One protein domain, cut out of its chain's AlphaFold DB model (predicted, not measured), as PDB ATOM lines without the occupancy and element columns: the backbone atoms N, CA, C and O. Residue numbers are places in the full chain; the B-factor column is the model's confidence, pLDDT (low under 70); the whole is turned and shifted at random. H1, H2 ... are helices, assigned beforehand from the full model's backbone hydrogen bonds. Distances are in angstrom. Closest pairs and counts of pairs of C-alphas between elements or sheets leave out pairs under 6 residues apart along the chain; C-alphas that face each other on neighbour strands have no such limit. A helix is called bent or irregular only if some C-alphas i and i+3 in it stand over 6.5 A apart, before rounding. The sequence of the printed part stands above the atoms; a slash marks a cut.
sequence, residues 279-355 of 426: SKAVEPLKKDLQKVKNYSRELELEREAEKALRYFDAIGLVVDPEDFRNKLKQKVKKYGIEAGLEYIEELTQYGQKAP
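Overview. This is residues 279 to 355 of the 426 residues of an uncharacterized protein of Planctomycetes bacterium (UniProt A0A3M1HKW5). One long helix, H1, makes the longest axis; two shorter helices, H2 and H3, form a V joined by a tight turn, and H3 packs side by side with the later part of H1. Residues 279 to 293 of H1 stick out as a bare arm, which makes much of the length. The printed part has 77 residues with three named helices in the order H1, H2, H3 and no named strand; its class is all helix. The whole is loose, with a radius of gyration of the C-alphas of 16.0 A and spans of 59 by 21 by 20 A.

Arrangement. Start with H1, residues 279 to 314, and look at its residues 297 to 312, which alone touch H3, residues 337 to 353. Their closest C-alphas, those of Leu 301 and Leu 341, are 6.4 A apart, and the helices run the same way at a shallow tilt of 15 degrees. Next find H2, residues 321 to 335: its residues 328 to 332 alone touch residues 337 to 343 of H3, closest at the C-alphas of Val 332 and Gly 340, 5.2 A apart. H2 and H3 run opposite ways at a steep tilt of 45 degrees. H1 and H2 are close but not clearly touching, with the C-alphas of Leu 309 and Pro 321 the closest at 7.0 A; they run opposite ways at 36 degrees, only just a steep tilt. Every O i to N i+4 pair is within hydrogen-bond range in H2 and H3, and 30 of 32 in H1.

Along the chain. Find C-alpha 279 at (120.895, 103.934, 46.428); from there H1 runs 52.5 A to C-alpha 314. It is neither bent nor irregular, but only just: C-alphas 281 and 284 are 6.3 A apart. H2 runs 20.9 A from C-alpha 321 at (105.647, 110.381, 89.156), and H3 runs 24.9 A to C-alpha 353 at (123.272, 112.198, 99.104).

Size, cuts and confidence. The two C-alphas farthest apart, those of Lys 280 and Pro 355, are 58.7 A apart. Without the stretch that stands free, 62 residues span 36 by 18 by 17 A. The printed part has no cut; the link from H1 to H2 is short and that from H2 to H3 tight. The mean pLDDT of the printed part is 82.7, and residues 353 to 355 are under 70.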
ATOM      1  N   SER A 279     120.975 102.728  45.591       77.44
ATOM      2  CA  SER A 279     120.895 103.934  46.428       77.44
ATOM      3  C   SER A 279     119.442 104.270  46.805       77.44
ATOM      4  O   SER A 279     119.124 104.491  47.976       77.44
ATOM      5  N   LYS A 280     118.521 104.190  45.834       81.69
ATOM      6  CA  LYS A 280     117.076 104.368  46.054       81.69
ATOM      7  C   LYS A 280     116.470 103.311  46.984       81.69
ATOM      8  O   LYS A 280     115.547 103.642  47.725       81.69
ATOM      9  N   ALA A 281     116.972 102.076  46.966       74.94
ATOM     10  CA  ALA A 281     116.507 100.995  47.837       74.94
ATOM     11  C   ALA A 281     117.073 101.080  49.269       74.94
ATOM     12  O   ALA A 281     116.381 100.732  50.226       74.94
ATOM     13  N   VAL A 282     118.303 101.577  49.434       78.62
ATOM     14  CA  VAL A 282     118.990 101.673  50.735       78.62
ATOM     15  C   VAL A 282     118.490 102.855  51.573       78.62
ATOM     16  O   VAL A 282     118.416 102.754  52.798       78.62
ATOM     17  N   GLU A 283     118.108 103.975  50.958       83.50
ATOM     18  CA  GLU A 283     117.660 105.164  51.701       83.50
ATOM     19  C   GLU A 283     116.414 104.946  52.594       83.50
ATOM     20  O   GLU A 283     116.420 105.393  53.746       83.50
ATOM     21  N   PRO A 284     115.354 104.242  52.151       81.88
ATOM     22  CA  PRO A 284     114.252 103.842  53.027       81.88
ATOM     23  C   PRO A 284     114.713 102.983  54.211       81.88
ATOM     24  O   PRO A 284     114.314 103.251  55.343       81.88
ATOM     25  N   LEU A 285     115.611 102.019  53.971       74.94
ATOM     26  CA  LEU A 285     116.132 101.123  55.010       74.94
ATOM     27  C   LEU A 285     116.936 101.881  56.069       74.94
ATOM     28  O   LEU A 285     116.758 101.633  57.258       74.94
ATOM     29  N   LYS A 286     117.756 102.863  55.672       80.62
ATOM     30  CA  LYS A 286     118.457 103.743  56.624       80.62
ATOM     31  C   LYS A 286     117.486 104.542  57.489       80.62
ATOM     32  O   LYS A 286     117.709 104.692  58.690       80.62
ATOM     33  N   LYS A 287     116.405 105.062  56.898       83.75
ATOM     34  CA  LYS A 287     115.375 105.798  57.648       83.75
ATOM     35  C   LYS A 287     114.660 104.901  58.646       83.75
ATOM     36  O   LYS A 287     114.426 105.337  59.770       83.75
ATOM     37  N   ASP A 288     114.318 103.682  58.253       78.12
ATOM     38  CA  ASP A 288     113.654 102.740  59.149       78.12
ATOM     39  C   ASP A 288     114.602 102.258  60.252       78.12
ATOM     40  O   ASP A 288     114.213 102.278  61.417       78.12
ATOM     41  N   LEU A 289     115.874 101.988  59.938       80.38
ATOM     42  CA  LEU A 289     116.905 101.711  60.942       80.38
ATOM     43  C   LEU A 289     117.022 102.856  61.960       80.38
ATOM     44  O   LEU A 289     117.051 102.610  63.164       80.38
ATOM     45  N   GLN A 290     117.028 104.112  61.505       84.38
ATOM     46  CA  GLN A 290     117.087 105.263  62.408       84.38
ATOM     47  C   GLN A 290     115.842 105.371  63.300       84.38
ATOM     48  O   GLN A 290     115.965 105.706  64.479       84.38
ATOM     49  N   LYS A 291     114.644 105.077  62.775       81.12
ATOM     50  CA  LYS A 291     113.417 105.042  63.590       81.12
ATOM     51  C   LYS A 291     113.491 103.958  64.659       81.12
ATOM     52  O   LYS A 291     113.167 104.244  65.805       81.12
ATOM     53  N   VAL A 292     113.942 102.755  64.300       76.75
ATOM     54  CA  VAL A 292     114.092 101.641  65.250       76.75
ATOM     55  C   VAL A 292     115.113 101.995  66.333       76.75
ATOM     56  O   VAL A 292     114.833 101.796  67.511       76.75
ATOM     57  N   LYS A 293     116.248 102.612  65.972       82.00
ATOM     58  CA  LYS A 293     117.241 103.101  66.946       82.00
ATOM     59  C   LYS A 293     116.660 104.145  67.903       82.00
ATOM     60  O   LYS A 293     116.894 104.065  69.106       82.00
ATOM     61  N   ASN A 294     115.883 105.100  67.390       80.69
ATOM     62  CA  ASN A 294     115.227 106.105  68.230       80.69
ATOM     63  C   ASN A 294     114.206 105.461  69.178       80.69
ATOM     64  O   ASN A 294     114.200 105.780  70.361       80.69
ATOM     65  N   TYR A 295     113.397 104.527  68.677       81.06
ATOM     66  CA  TYR A 295     112.404 103.811  69.476       81.06
ATOM     67  C   TYR A 295     113.047 102.962  70.582       81.06
ATOM     68  O   TYR A 295     112.626 103.022  71.734       81.06
ATOM     69  N   SER A 296     114.120 102.234  70.260       80.62
ATOM     70  CA  SER A 296     114.888 101.460  71.242       80.62
ATOM     71  C   SER A 296     115.426 102.345  72.369       80.62
ATOM     72  O   SER A 296     115.347 101.975  73.538       80.62
ATOM     73  N   ARG A 297     115.929 103.539  72.031       83.38
ATOM     74  CA  ARG A 297     116.419 104.513  73.016       83.38
ATOM     75  C   ARG A 297     115.302 105.134  73.859       83.38
ATOM     76  O   ARG A 297     115.508 105.401  75.038       83.38
ATOM     77  N   GLU A 298     114.123 105.371  73.287       83.19
ATOM     78  CA  GLU A 298     112.955 105.837  74.050       83.19
ATOM     79  C   GLU A 298     112.492 104.780  75.066       83.19
ATOM     80  O   GLU A 298     112.207 105.124  76.212       83.19
ATOM     81  N   LEU A 299     112.495 103.499  74.685       81.62
ATOM     82  CA  LEU A 299     112.201 102.388  75.596       81.62
ATOM     83  C   LEU A 299     113.232 102.263  76.723       81.62
ATOM     84  O   LEU A 299     112.865 102.019  77.873       81.62
ATOM     85  N   GLU A 300     114.519 102.423  76.413       86.06
ATOM     86  CA  GLU A 300     115.588 102.433  77.416       86.06
ATOM     87  C   GLU A 300     115.381 103.565  78.430       86.06
ATOM     88  O   GLU A 300     115.399 103.327  79.638       86.06
ATOM     89  N   LEU A 301     115.068 104.769  77.948       87.88
ATOM     90  CA  LEU A 301     114.754 105.912  78.798       87.88
ATOM     91  C   LEU A 301     113.549 105.647  79.716       87.88
ATOM     92  O   LEU A 301     113.593 105.994  80.896       87.88
ATOM     93  N   GLU A 302     112.472 105.043  79.206       86.50
ATOM     94  CA  GLU A 302     111.308 104.685  80.029       86.50
ATOM     95  C   GLU A 302     111.662 103.647  81.103       86.50
ATOM     96  O   GLU A 302     111.251 103.798  82.257       86.50
ATOM     97  N   ARG A 303     112.476 102.640  80.765       87.81
ATOM     98  CA  ARG A 303     112.962 101.639  81.729       87.81
ATOM     99  C   ARG A 303     113.810 102.279  82.828       87.81
ATOM    100  O   ARG A 303     113.603 101.972  84.002       87.81
ATOM    101  N   GLU A 304     114.728 103.175  82.477       88.81
ATOM    102  CA  GLU A 304     115.546 103.898  83.458       88.81
ATOM    103  C   GLU A 304     114.702 104.843  84.324       88.81
ATOM    104  O   GLU A 304     114.889 104.911  85.539       88.81
ATOM    105  N   ALA A 305     113.694 105.500  83.747       88.38
ATOM    106  CA  ALA A 305     112.756 106.333  84.493       88.38
ATOM    107  C   ALA A 305     111.961 105.520  85.530       88.38
ATOM    108  O   ALA A 305     111.762 105.973  86.660       88.38
ATOM    109  N   GLU A 306     111.517 104.309  85.181       88.88
ATOM    110  CA  GLU A 306     110.848 103.410  86.125       88.88
ATOM    111  C   GLU A 306     111.784 102.896  87.218       88.88
ATOM    112  O   GLU A 306     111.387 102.860  88.387       88.88
ATOM    113  N   LYS A 307     113.026 102.531  86.876       87.88
ATOM    114  CA  LYS A 307     114.043 102.149  87.867       87.88
ATOM    115  C   LYS A 307     114.299 103.283  88.858       87.88
ATOM    116  O   LYS A 307     114.316 103.033  90.061       87.88
ATOM    117  N   ALA A 308     114.426 104.516  88.370       81.94
ATOM    118  CA  ALA A 308     114.634 105.692  89.205       81.94
ATOM    119  C   ALA A 308     113.445 105.959  90.135       81.94
ATOM    120  O   ALA A 308     113.641 106.158  91.329       81.94
ATOM    121  N   LEU A 309     112.206 105.877  89.635       84.19
ATOM    122  CA  LEU A 309     111.011 106.027  90.474       84.19
ATOM    123  C   LEU A 309     110.937 104.966  91.580       84.19
ATOM    124  O   LEU A 309     110.635 105.303  92.723       84.19
ATOM    125  N   ARG A 310     111.257 103.702  91.271       82.12
ATOM    126  CA  ARG A 310     111.341 102.636  92.287       82.12
ATOM    127  C   ARG A 310     112.453 102.898  93.296       82.12
ATOM    128  O   ARG A 310     112.270 102.637  94.479       82.12
ATOM    129  N   TYR A 311     113.596 103.404  92.836       80.88
ATOM    130  CA  TYR A 311     114.693 103.795  93.713       80.88
ATOM    131  C   TYR A 311     114.267 104.921  94.664       80.88
ATOM    132  O   TYR A 311     114.473 104.791  95.867       80.88
ATOM    133  N   PHE A 312     113.612 105.969  94.152       83.31
ATOM    134  CA  PHE A 312     113.091 107.078  94.956       83.31
ATOM    135  C   PHE A 312     112.078 106.604  95.995       83.31
ATOM    136  O   PHE A 312     112.201 106.968  97.160       83.31
ATOM    137  N   ASP A 313     111.144 105.734  95.616       77.12
ATOM    138  CA  ASP A 313     110.189 105.139  96.554       77.12
ATOM    139  C   ASP A 313     110.899 104.322  97.652       77.12
ATOM    140  O   ASP A 313     110.641 104.507  98.843       77.12
ATOM    141  N   ALA A 314     111.886 103.500  97.278       74.06
ATOM    142  CA  ALA A 314     112.647 102.669  98.212       74.06
ATOM    143  C   ALA A 314     113.457 103.483  99.236       74.06
ATOM    144  O   ALA A 314     113.554 103.086 100.400       74.06
ATOM    145  N   ILE A 315     114.021 104.623  98.831       77.50
ATOM    146  CA  ILE A 315     114.712 105.537  99.752       77.50
ATOM    147  C   ILE A 315     113.751 106.494 100.461       77.50
ATOM    148  O   ILE A 315     114.202 107.339 101.226       77.50
ATOM    149  N   GLY A 316     112.441 106.392 100.222       73.56
ATOM    150  CA  GLY A 316     111.454 107.309 100.771       73.56
ATOM    151  C   GLY A 316     111.707 108.747 100.328       73.56
ATOM    152  O   GLY A 316     111.654 109.648 101.155       73.56
ATOM    153  N   LEU A 317     112.023 108.989  99.060       76.12
ATOM    154  CA  LEU A 317     112.028 110.312  98.445       76.12
ATOM    155  C   LEU A 317     110.680 110.515  97.744       76.12
ATOM    156  O   LEU A 317     110.349 109.804  96.798       76.12
ATOM    157  N   VAL A 318     109.895 111.494  98.201       74.19
ATOM    158  CA  VAL A 318     108.598 111.807  97.587       74.19
ATOM    159  C   VAL A 318     108.842 112.547  96.278       74.19
ATOM    160  O   VAL A 318     109.124 113.745  96.262       74.19
ATOM    161  N   VAL A 319     108.729 111.816  95.175       80.81
ATOM    162  CA  VAL A 319     108.730 112.359  93.818       80.81
ATOM    163  C   VAL A 319     107.357 112.098  93.221       80.81
ATOM    164  O   VAL A 319     106.921 110.953  93.163       80.81
ATOM    165  N   ASP A 320     106.676 113.152  92.771       83.19
ATOM    166  CA  ASP A 320     105.445 112.994  91.999       83.19
ATOM    167  C   ASP A 320     105.783 112.328  90.647       83.19
ATOM    168  O   ASP A 320     106.549 112.902  89.858       83.19
ATOM    169  N   PRO A 321     105.265 111.115  90.359       83.69
ATOM    170  CA  PRO A 321     105.647 110.381  89.156       83.69
ATOM    171  C   PRO A 321     105.260 111.099  87.862       83.69
ATOM    172  O   PRO A 321     105.938 110.947  86.841       83.69
ATOM    173  N   GLU A 322     104.173 111.869  87.878       81.81
ATOM    174  CA  GLU A 322     103.668 112.568  86.703       81.81
ATOM    175  C   GLU A 322     104.500 113.822  86.416       81.81
ATOM    176  O   GLU A 322     104.921 114.027  85.274       81.81
ATOM    177  N   ASP A 323     104.831 114.614  87.438       83.44
ATOM    178  CA  ASP A 323     105.742 115.759  87.322       83.44
ATOM    179  C   ASP A 323     107.142 115.321  86.867       83.44
ATOM    180  O   ASP A 323     107.710 115.925  85.950       83.44
ATOM    181  N   PHE A 324     107.674 114.227  87.421       88.88
ATOM    182  CA  PHE A 324     108.952 113.656  86.986       88.88
ATOM    183  C   PHE A 324     108.924 113.255  85.507       88.88
ATOM    184  O   PHE A 324     109.770 113.705  84.729       88.88
ATOM    185  N   ARG A 325     107.915 112.483  85.083       89.50
ATOM    186  CA  ARG A 325     107.751 112.082  83.674       89.50
ATOM    187  C   ARG A 325     107.572 113.294  82.758       89.50
ATOM    188  O   ARG A 325     108.107 113.309  81.649       89.50
ATOM    189  N   ASN A 326     106.861 114.328  83.202       85.75
ATOM    190  CA  ASN A 326     106.669 115.556  82.433       85.75
ATOM    191  C   ASN A 326     107.971 116.348  82.270       85.75
ATOM    192  O   ASN A 326     108.280 116.789  81.159       85.75
ATOM    193  N   LYS A 327     108.767 116.493  83.334       87.00
ATOM    194  CA  LYS A 327     110.096 117.129  83.281       87.00
ATOM    195  C   LYS A 327     111.059 116.347  82.395       87.00
ATOM    196  O   LYS A 327     111.735 116.954  81.562       87.00
ATOM    197  N   LEU A 328     111.053 115.019  82.501       90.81
ATOM    198  CA  LEU A 328     111.844 114.134  81.650       90.81
ATOM    199  C   LEU A 328     111.482 114.330  80.170       90.81
ATOM    200  O   LEU A 328     112.353 114.621  79.352       90.81
ATOM    201  N   LYS A 329     110.188 114.304  79.830       89.38
ATOM    202  CA  LYS A 329     109.703 114.581  78.465       89.38
ATOM    203  C   LYS A 329     110.123 115.962  77.961       89.38
ATOM    204  O   LYS A 329     110.488 116.103  76.794       89.38
ATOM    205  N   GLN A 330     110.086 116.990  78.810       88.19
ATOM    206  CA  GLN A 330     110.535 118.336  78.439       88.19
ATOM    207  C   GLN A 330     112.043 118.389  78.160       88.19
ATOM    208  O   GLN A 330     112.448 119.012  77.176       88.19
ATOM    209  N   LYS A 331     112.862 117.723  78.983       91.31
ATOM    210  CA  LYS A 331     114.315 117.610  78.789       91.31
ATOM    211  C   LYS A 331     114.644 116.901  77.479       91.31
ATOM    212  O   LYS A 331     115.354 117.479  76.659       91.31
ATOM    213  N   VAL A 332     114.030 115.744  77.230       89.75
ATOM    214  CA  VAL A 332     114.214 114.974  75.989       89.75
ATOM    215  C   VAL A 332     113.811 115.785  74.766       89.75
ATOM    216  O   VAL A 332     114.553 115.863  73.791       89.75
ATOM    217  N   LYS A 333     112.663 116.468  74.825       89.12
ATOM    218  CA  LYS A 333     112.187 117.309  73.720       89.12
ATOM    219  C   LYS A 333     113.139 118.465  73.405       89.12
ATOM    220  O   LYS A 333     113.233 118.866  72.247       89.12
ATOM    221  N   LYS A 334     113.788 119.045  74.419       93.38
ATOM    222  CA  LYS A 334     114.638 120.232  74.260       93.38
ATOM    223  C   LYS A 334     116.088 119.889  73.912       93.38
ATOM    224  O   LYS A 334     116.706 120.645  73.171       93.38
ATOM    225  N   TYR A 335     116.613 118.788  74.443       91.38
ATOM    226  CA  TYR A 335     118.046 118.479  74.415       91.38
ATOM    227  C   TYR A 335     118.379 117.070  73.898       91.38
ATOM    228  O   TYR A 335     119.551 116.749  73.738       91.38
ATOM    229  N   GLY A 336     117.377 116.241  73.592       90.00
ATOM    230  CA  GLY A 336     117.565 114.859  73.152       90.00
ATOM    231  C   GLY A 336     117.568 113.845  74.301       90.00
ATOM    232  O   GLY A 336     117.507 114.206  75.475       90.00
ATOM    233  N   ILE A 337     117.604 112.558  73.944       86.12
ATOM    234  CA  ILE A 337     117.457 111.431  74.884       86.12
ATOM    235  C   ILE A 337     118.594 111.384  75.914       86.12
ATOM    236  O   ILE A 337     118.320 111.147  77.086       86.12
ATOM    237  N   GLU A 338     119.828 111.695  75.506       88.94
ATOM    238  CA  GLU A 338     121.005 111.676  76.393       88.94
ATOM    239  C   GLU A 338     120.817 112.605  77.605       88.94
ATOM    240  O   GLU A 338     121.005 112.197  78.743       88.94
ATOM    241  N   ALA A 339     120.289 113.814  77.389       90.25
ATOM    242  CA  ALA A 339     119.985 114.752  78.472       90.25
ATOM    243  C   ALA A 339     118.844 114.277  79.395       90.25
ATOM    244  O   ALA A 339     118.685 114.780  80.510       90.25
ATOM    245  N   GLY A 340     117.997 113.360  78.919       88.12
ATOM    246  CA  GLY A 340     116.997 112.682  79.741       88.12
ATOM    247  C   GLY A 340     117.634 111.642  80.662       88.12
ATOM    248  O   GLY A 340     117.294 111.604  81.841       88.12
ATOM    249  N   LEU A 341     118.578 110.853  80.144       87.81
ATOM    250  CA  LEU A 341     119.342 109.876  80.927       87.81
ATOM    251  C   LEU A 341     120.228 110.567  81.972       87.81
ATOM    252  O   LEU A 341     120.167 110.207  83.145       87.81
ATOM    253  N   GLU A 342     120.946 111.627  81.590       88.69
ATOM    254  CA  GLU A 342     121.731 112.455  82.520       88.69
ATOM    255  C   GLU A 342     120.855 113.016  83.652       88.69
ATOM    256  O   GLU A 342     121.237 112.980  84.817       88.69
ATOM    257  N   TYR A 343     119.637 113.475  83.340       89.50
ATOM    258  CA  TYR A 343     118.702 113.975  84.352       89.50
ATOM    259  C   TYR A 343     118.258 112.889  85.347       89.50
ATOM    260  O   TYR A 343     118.106 113.164  86.541       89.50
ATOM    261  N   ILE A 344     118.048 111.657  84.872       88.88
ATOM    262  CA  ILE A 344     117.738 110.509  85.733       88.88
ATOM    263  C   ILE A 344     118.921 110.215  86.662       88.88
ATOM    264  O   ILE A 344     118.730 110.016  87.867       88.88
ATOM    265  N   GLU A 345     120.138 110.220  86.121       90.00
ATOM    266  CA  GLU A 345     121.359 109.977  86.884       90.00
ATOM    267  C   GLU A 345     121.592 111.060  87.947       90.00
ATOM    268  O   GLU A 345     121.795 110.731  89.117       90.00
ATOM    269  N   GLU A 346     121.473 112.343  87.586       87.00
ATOM    270  CA  GLU A 346     121.600 113.485  88.504       87.00
ATOM    271  C   GLU A 346     120.652 113.360  89.705       87.00
ATOM    272  O   GLU A 346     121.068 113.514  90.857       87.00
ATOM    273  N   LEU A 347     119.376 113.043  89.457       82.50
ATOM    274  CA  LEU A 347     118.390 112.869  90.523       82.50
ATOM    275  C   LEU A 347     118.677 111.641  91.389       82.50
ATOM    276  O   LEU A 347     118.489 111.687  92.605       82.50
ATOM    277  N   THR A 348     119.157 110.556  90.785       82.69
ATOM    278  CA  THR A 348     119.553 109.343  91.511       82.69
ATOM    279  C   THR A 348     120.736 109.628  92.436       82.69
ATOM    280  O   THR A 348     120.687 109.291  93.621       82.69
ATOM    281  N   GLN A 349     121.761 110.331  91.946       84.75
ATOM    282  CA  GLN A 349     122.901 110.772  92.753       84.75
ATOM    283  C   GLN A 349     122.484 111.750  93.862       84.75
ATOM    284  O   GLN A 349     123.048 111.716  94.958       84.75
ATOM    285  N   TYR A 350     121.500 112.616  93.605       76.81
ATOM    286  CA  TYR A 350     120.944 113.506  94.625       76.81
ATOM    287  C   TYR A 350     120.226 112.717  95.726       76.81
ATOM    288  O   TYR A 350     120.487 112.943  96.906       76.81
ATOM    289  N   GLY A 351     119.399 111.732  95.356       71.94
ATOM    290  CA  GLY A 351     118.732 110.829  96.299       71.94
ATOM    291  C   GLY A 351     119.705 110.030  97.173       71.94
ATOM    292  O   GLY A 351     119.435 109.829  98.351       71.94
ATOM    293  N   GLN A 352     120.873 109.650  96.643       73.00
ATOM    294  CA  GLN A 352     121.932 108.986  97.418       73.00
ATOM    295  C   GLN A 352     122.584 109.893  98.473       73.00
ATOM    296  O   GLN A 352     123.107 109.397  99.469       73.00
ATOM    297  N   LYS A 353     122.602 111.211  98.240       68.56
ATOM    298  CA  LYS A 353     123.272 112.198  99.104       68.56
ATOM    299  C   LYS A 353     122.316 112.900 100.069       68.56
ATOM    300  O   LYS A 353     122.772 113.429 101.079       68.56
ATOM    301  N   ALA A 354     121.022 112.944  99.760       53.03
ATOM    302  CA  ALA A 354     120.027 113.615 100.583       53.03
ATOM    303  C   ALA A 354     119.641 112.751 101.802       53.03
ATOM    304  O   ALA A 354     119.309 111.577 101.635       53.03
ATOM    305  N   PRO A 355     119.634 113.301 103.032       51.16
ATOM    306  CA  PRO A 355     119.039 112.605 104.166       51.16
ATOM    307  C   PRO A 355     117.542 112.364 103.896       51.16
ATOM    308  O   PRO A 355     116.833 113.230 103.381       51.16
TER     309      PRO A 355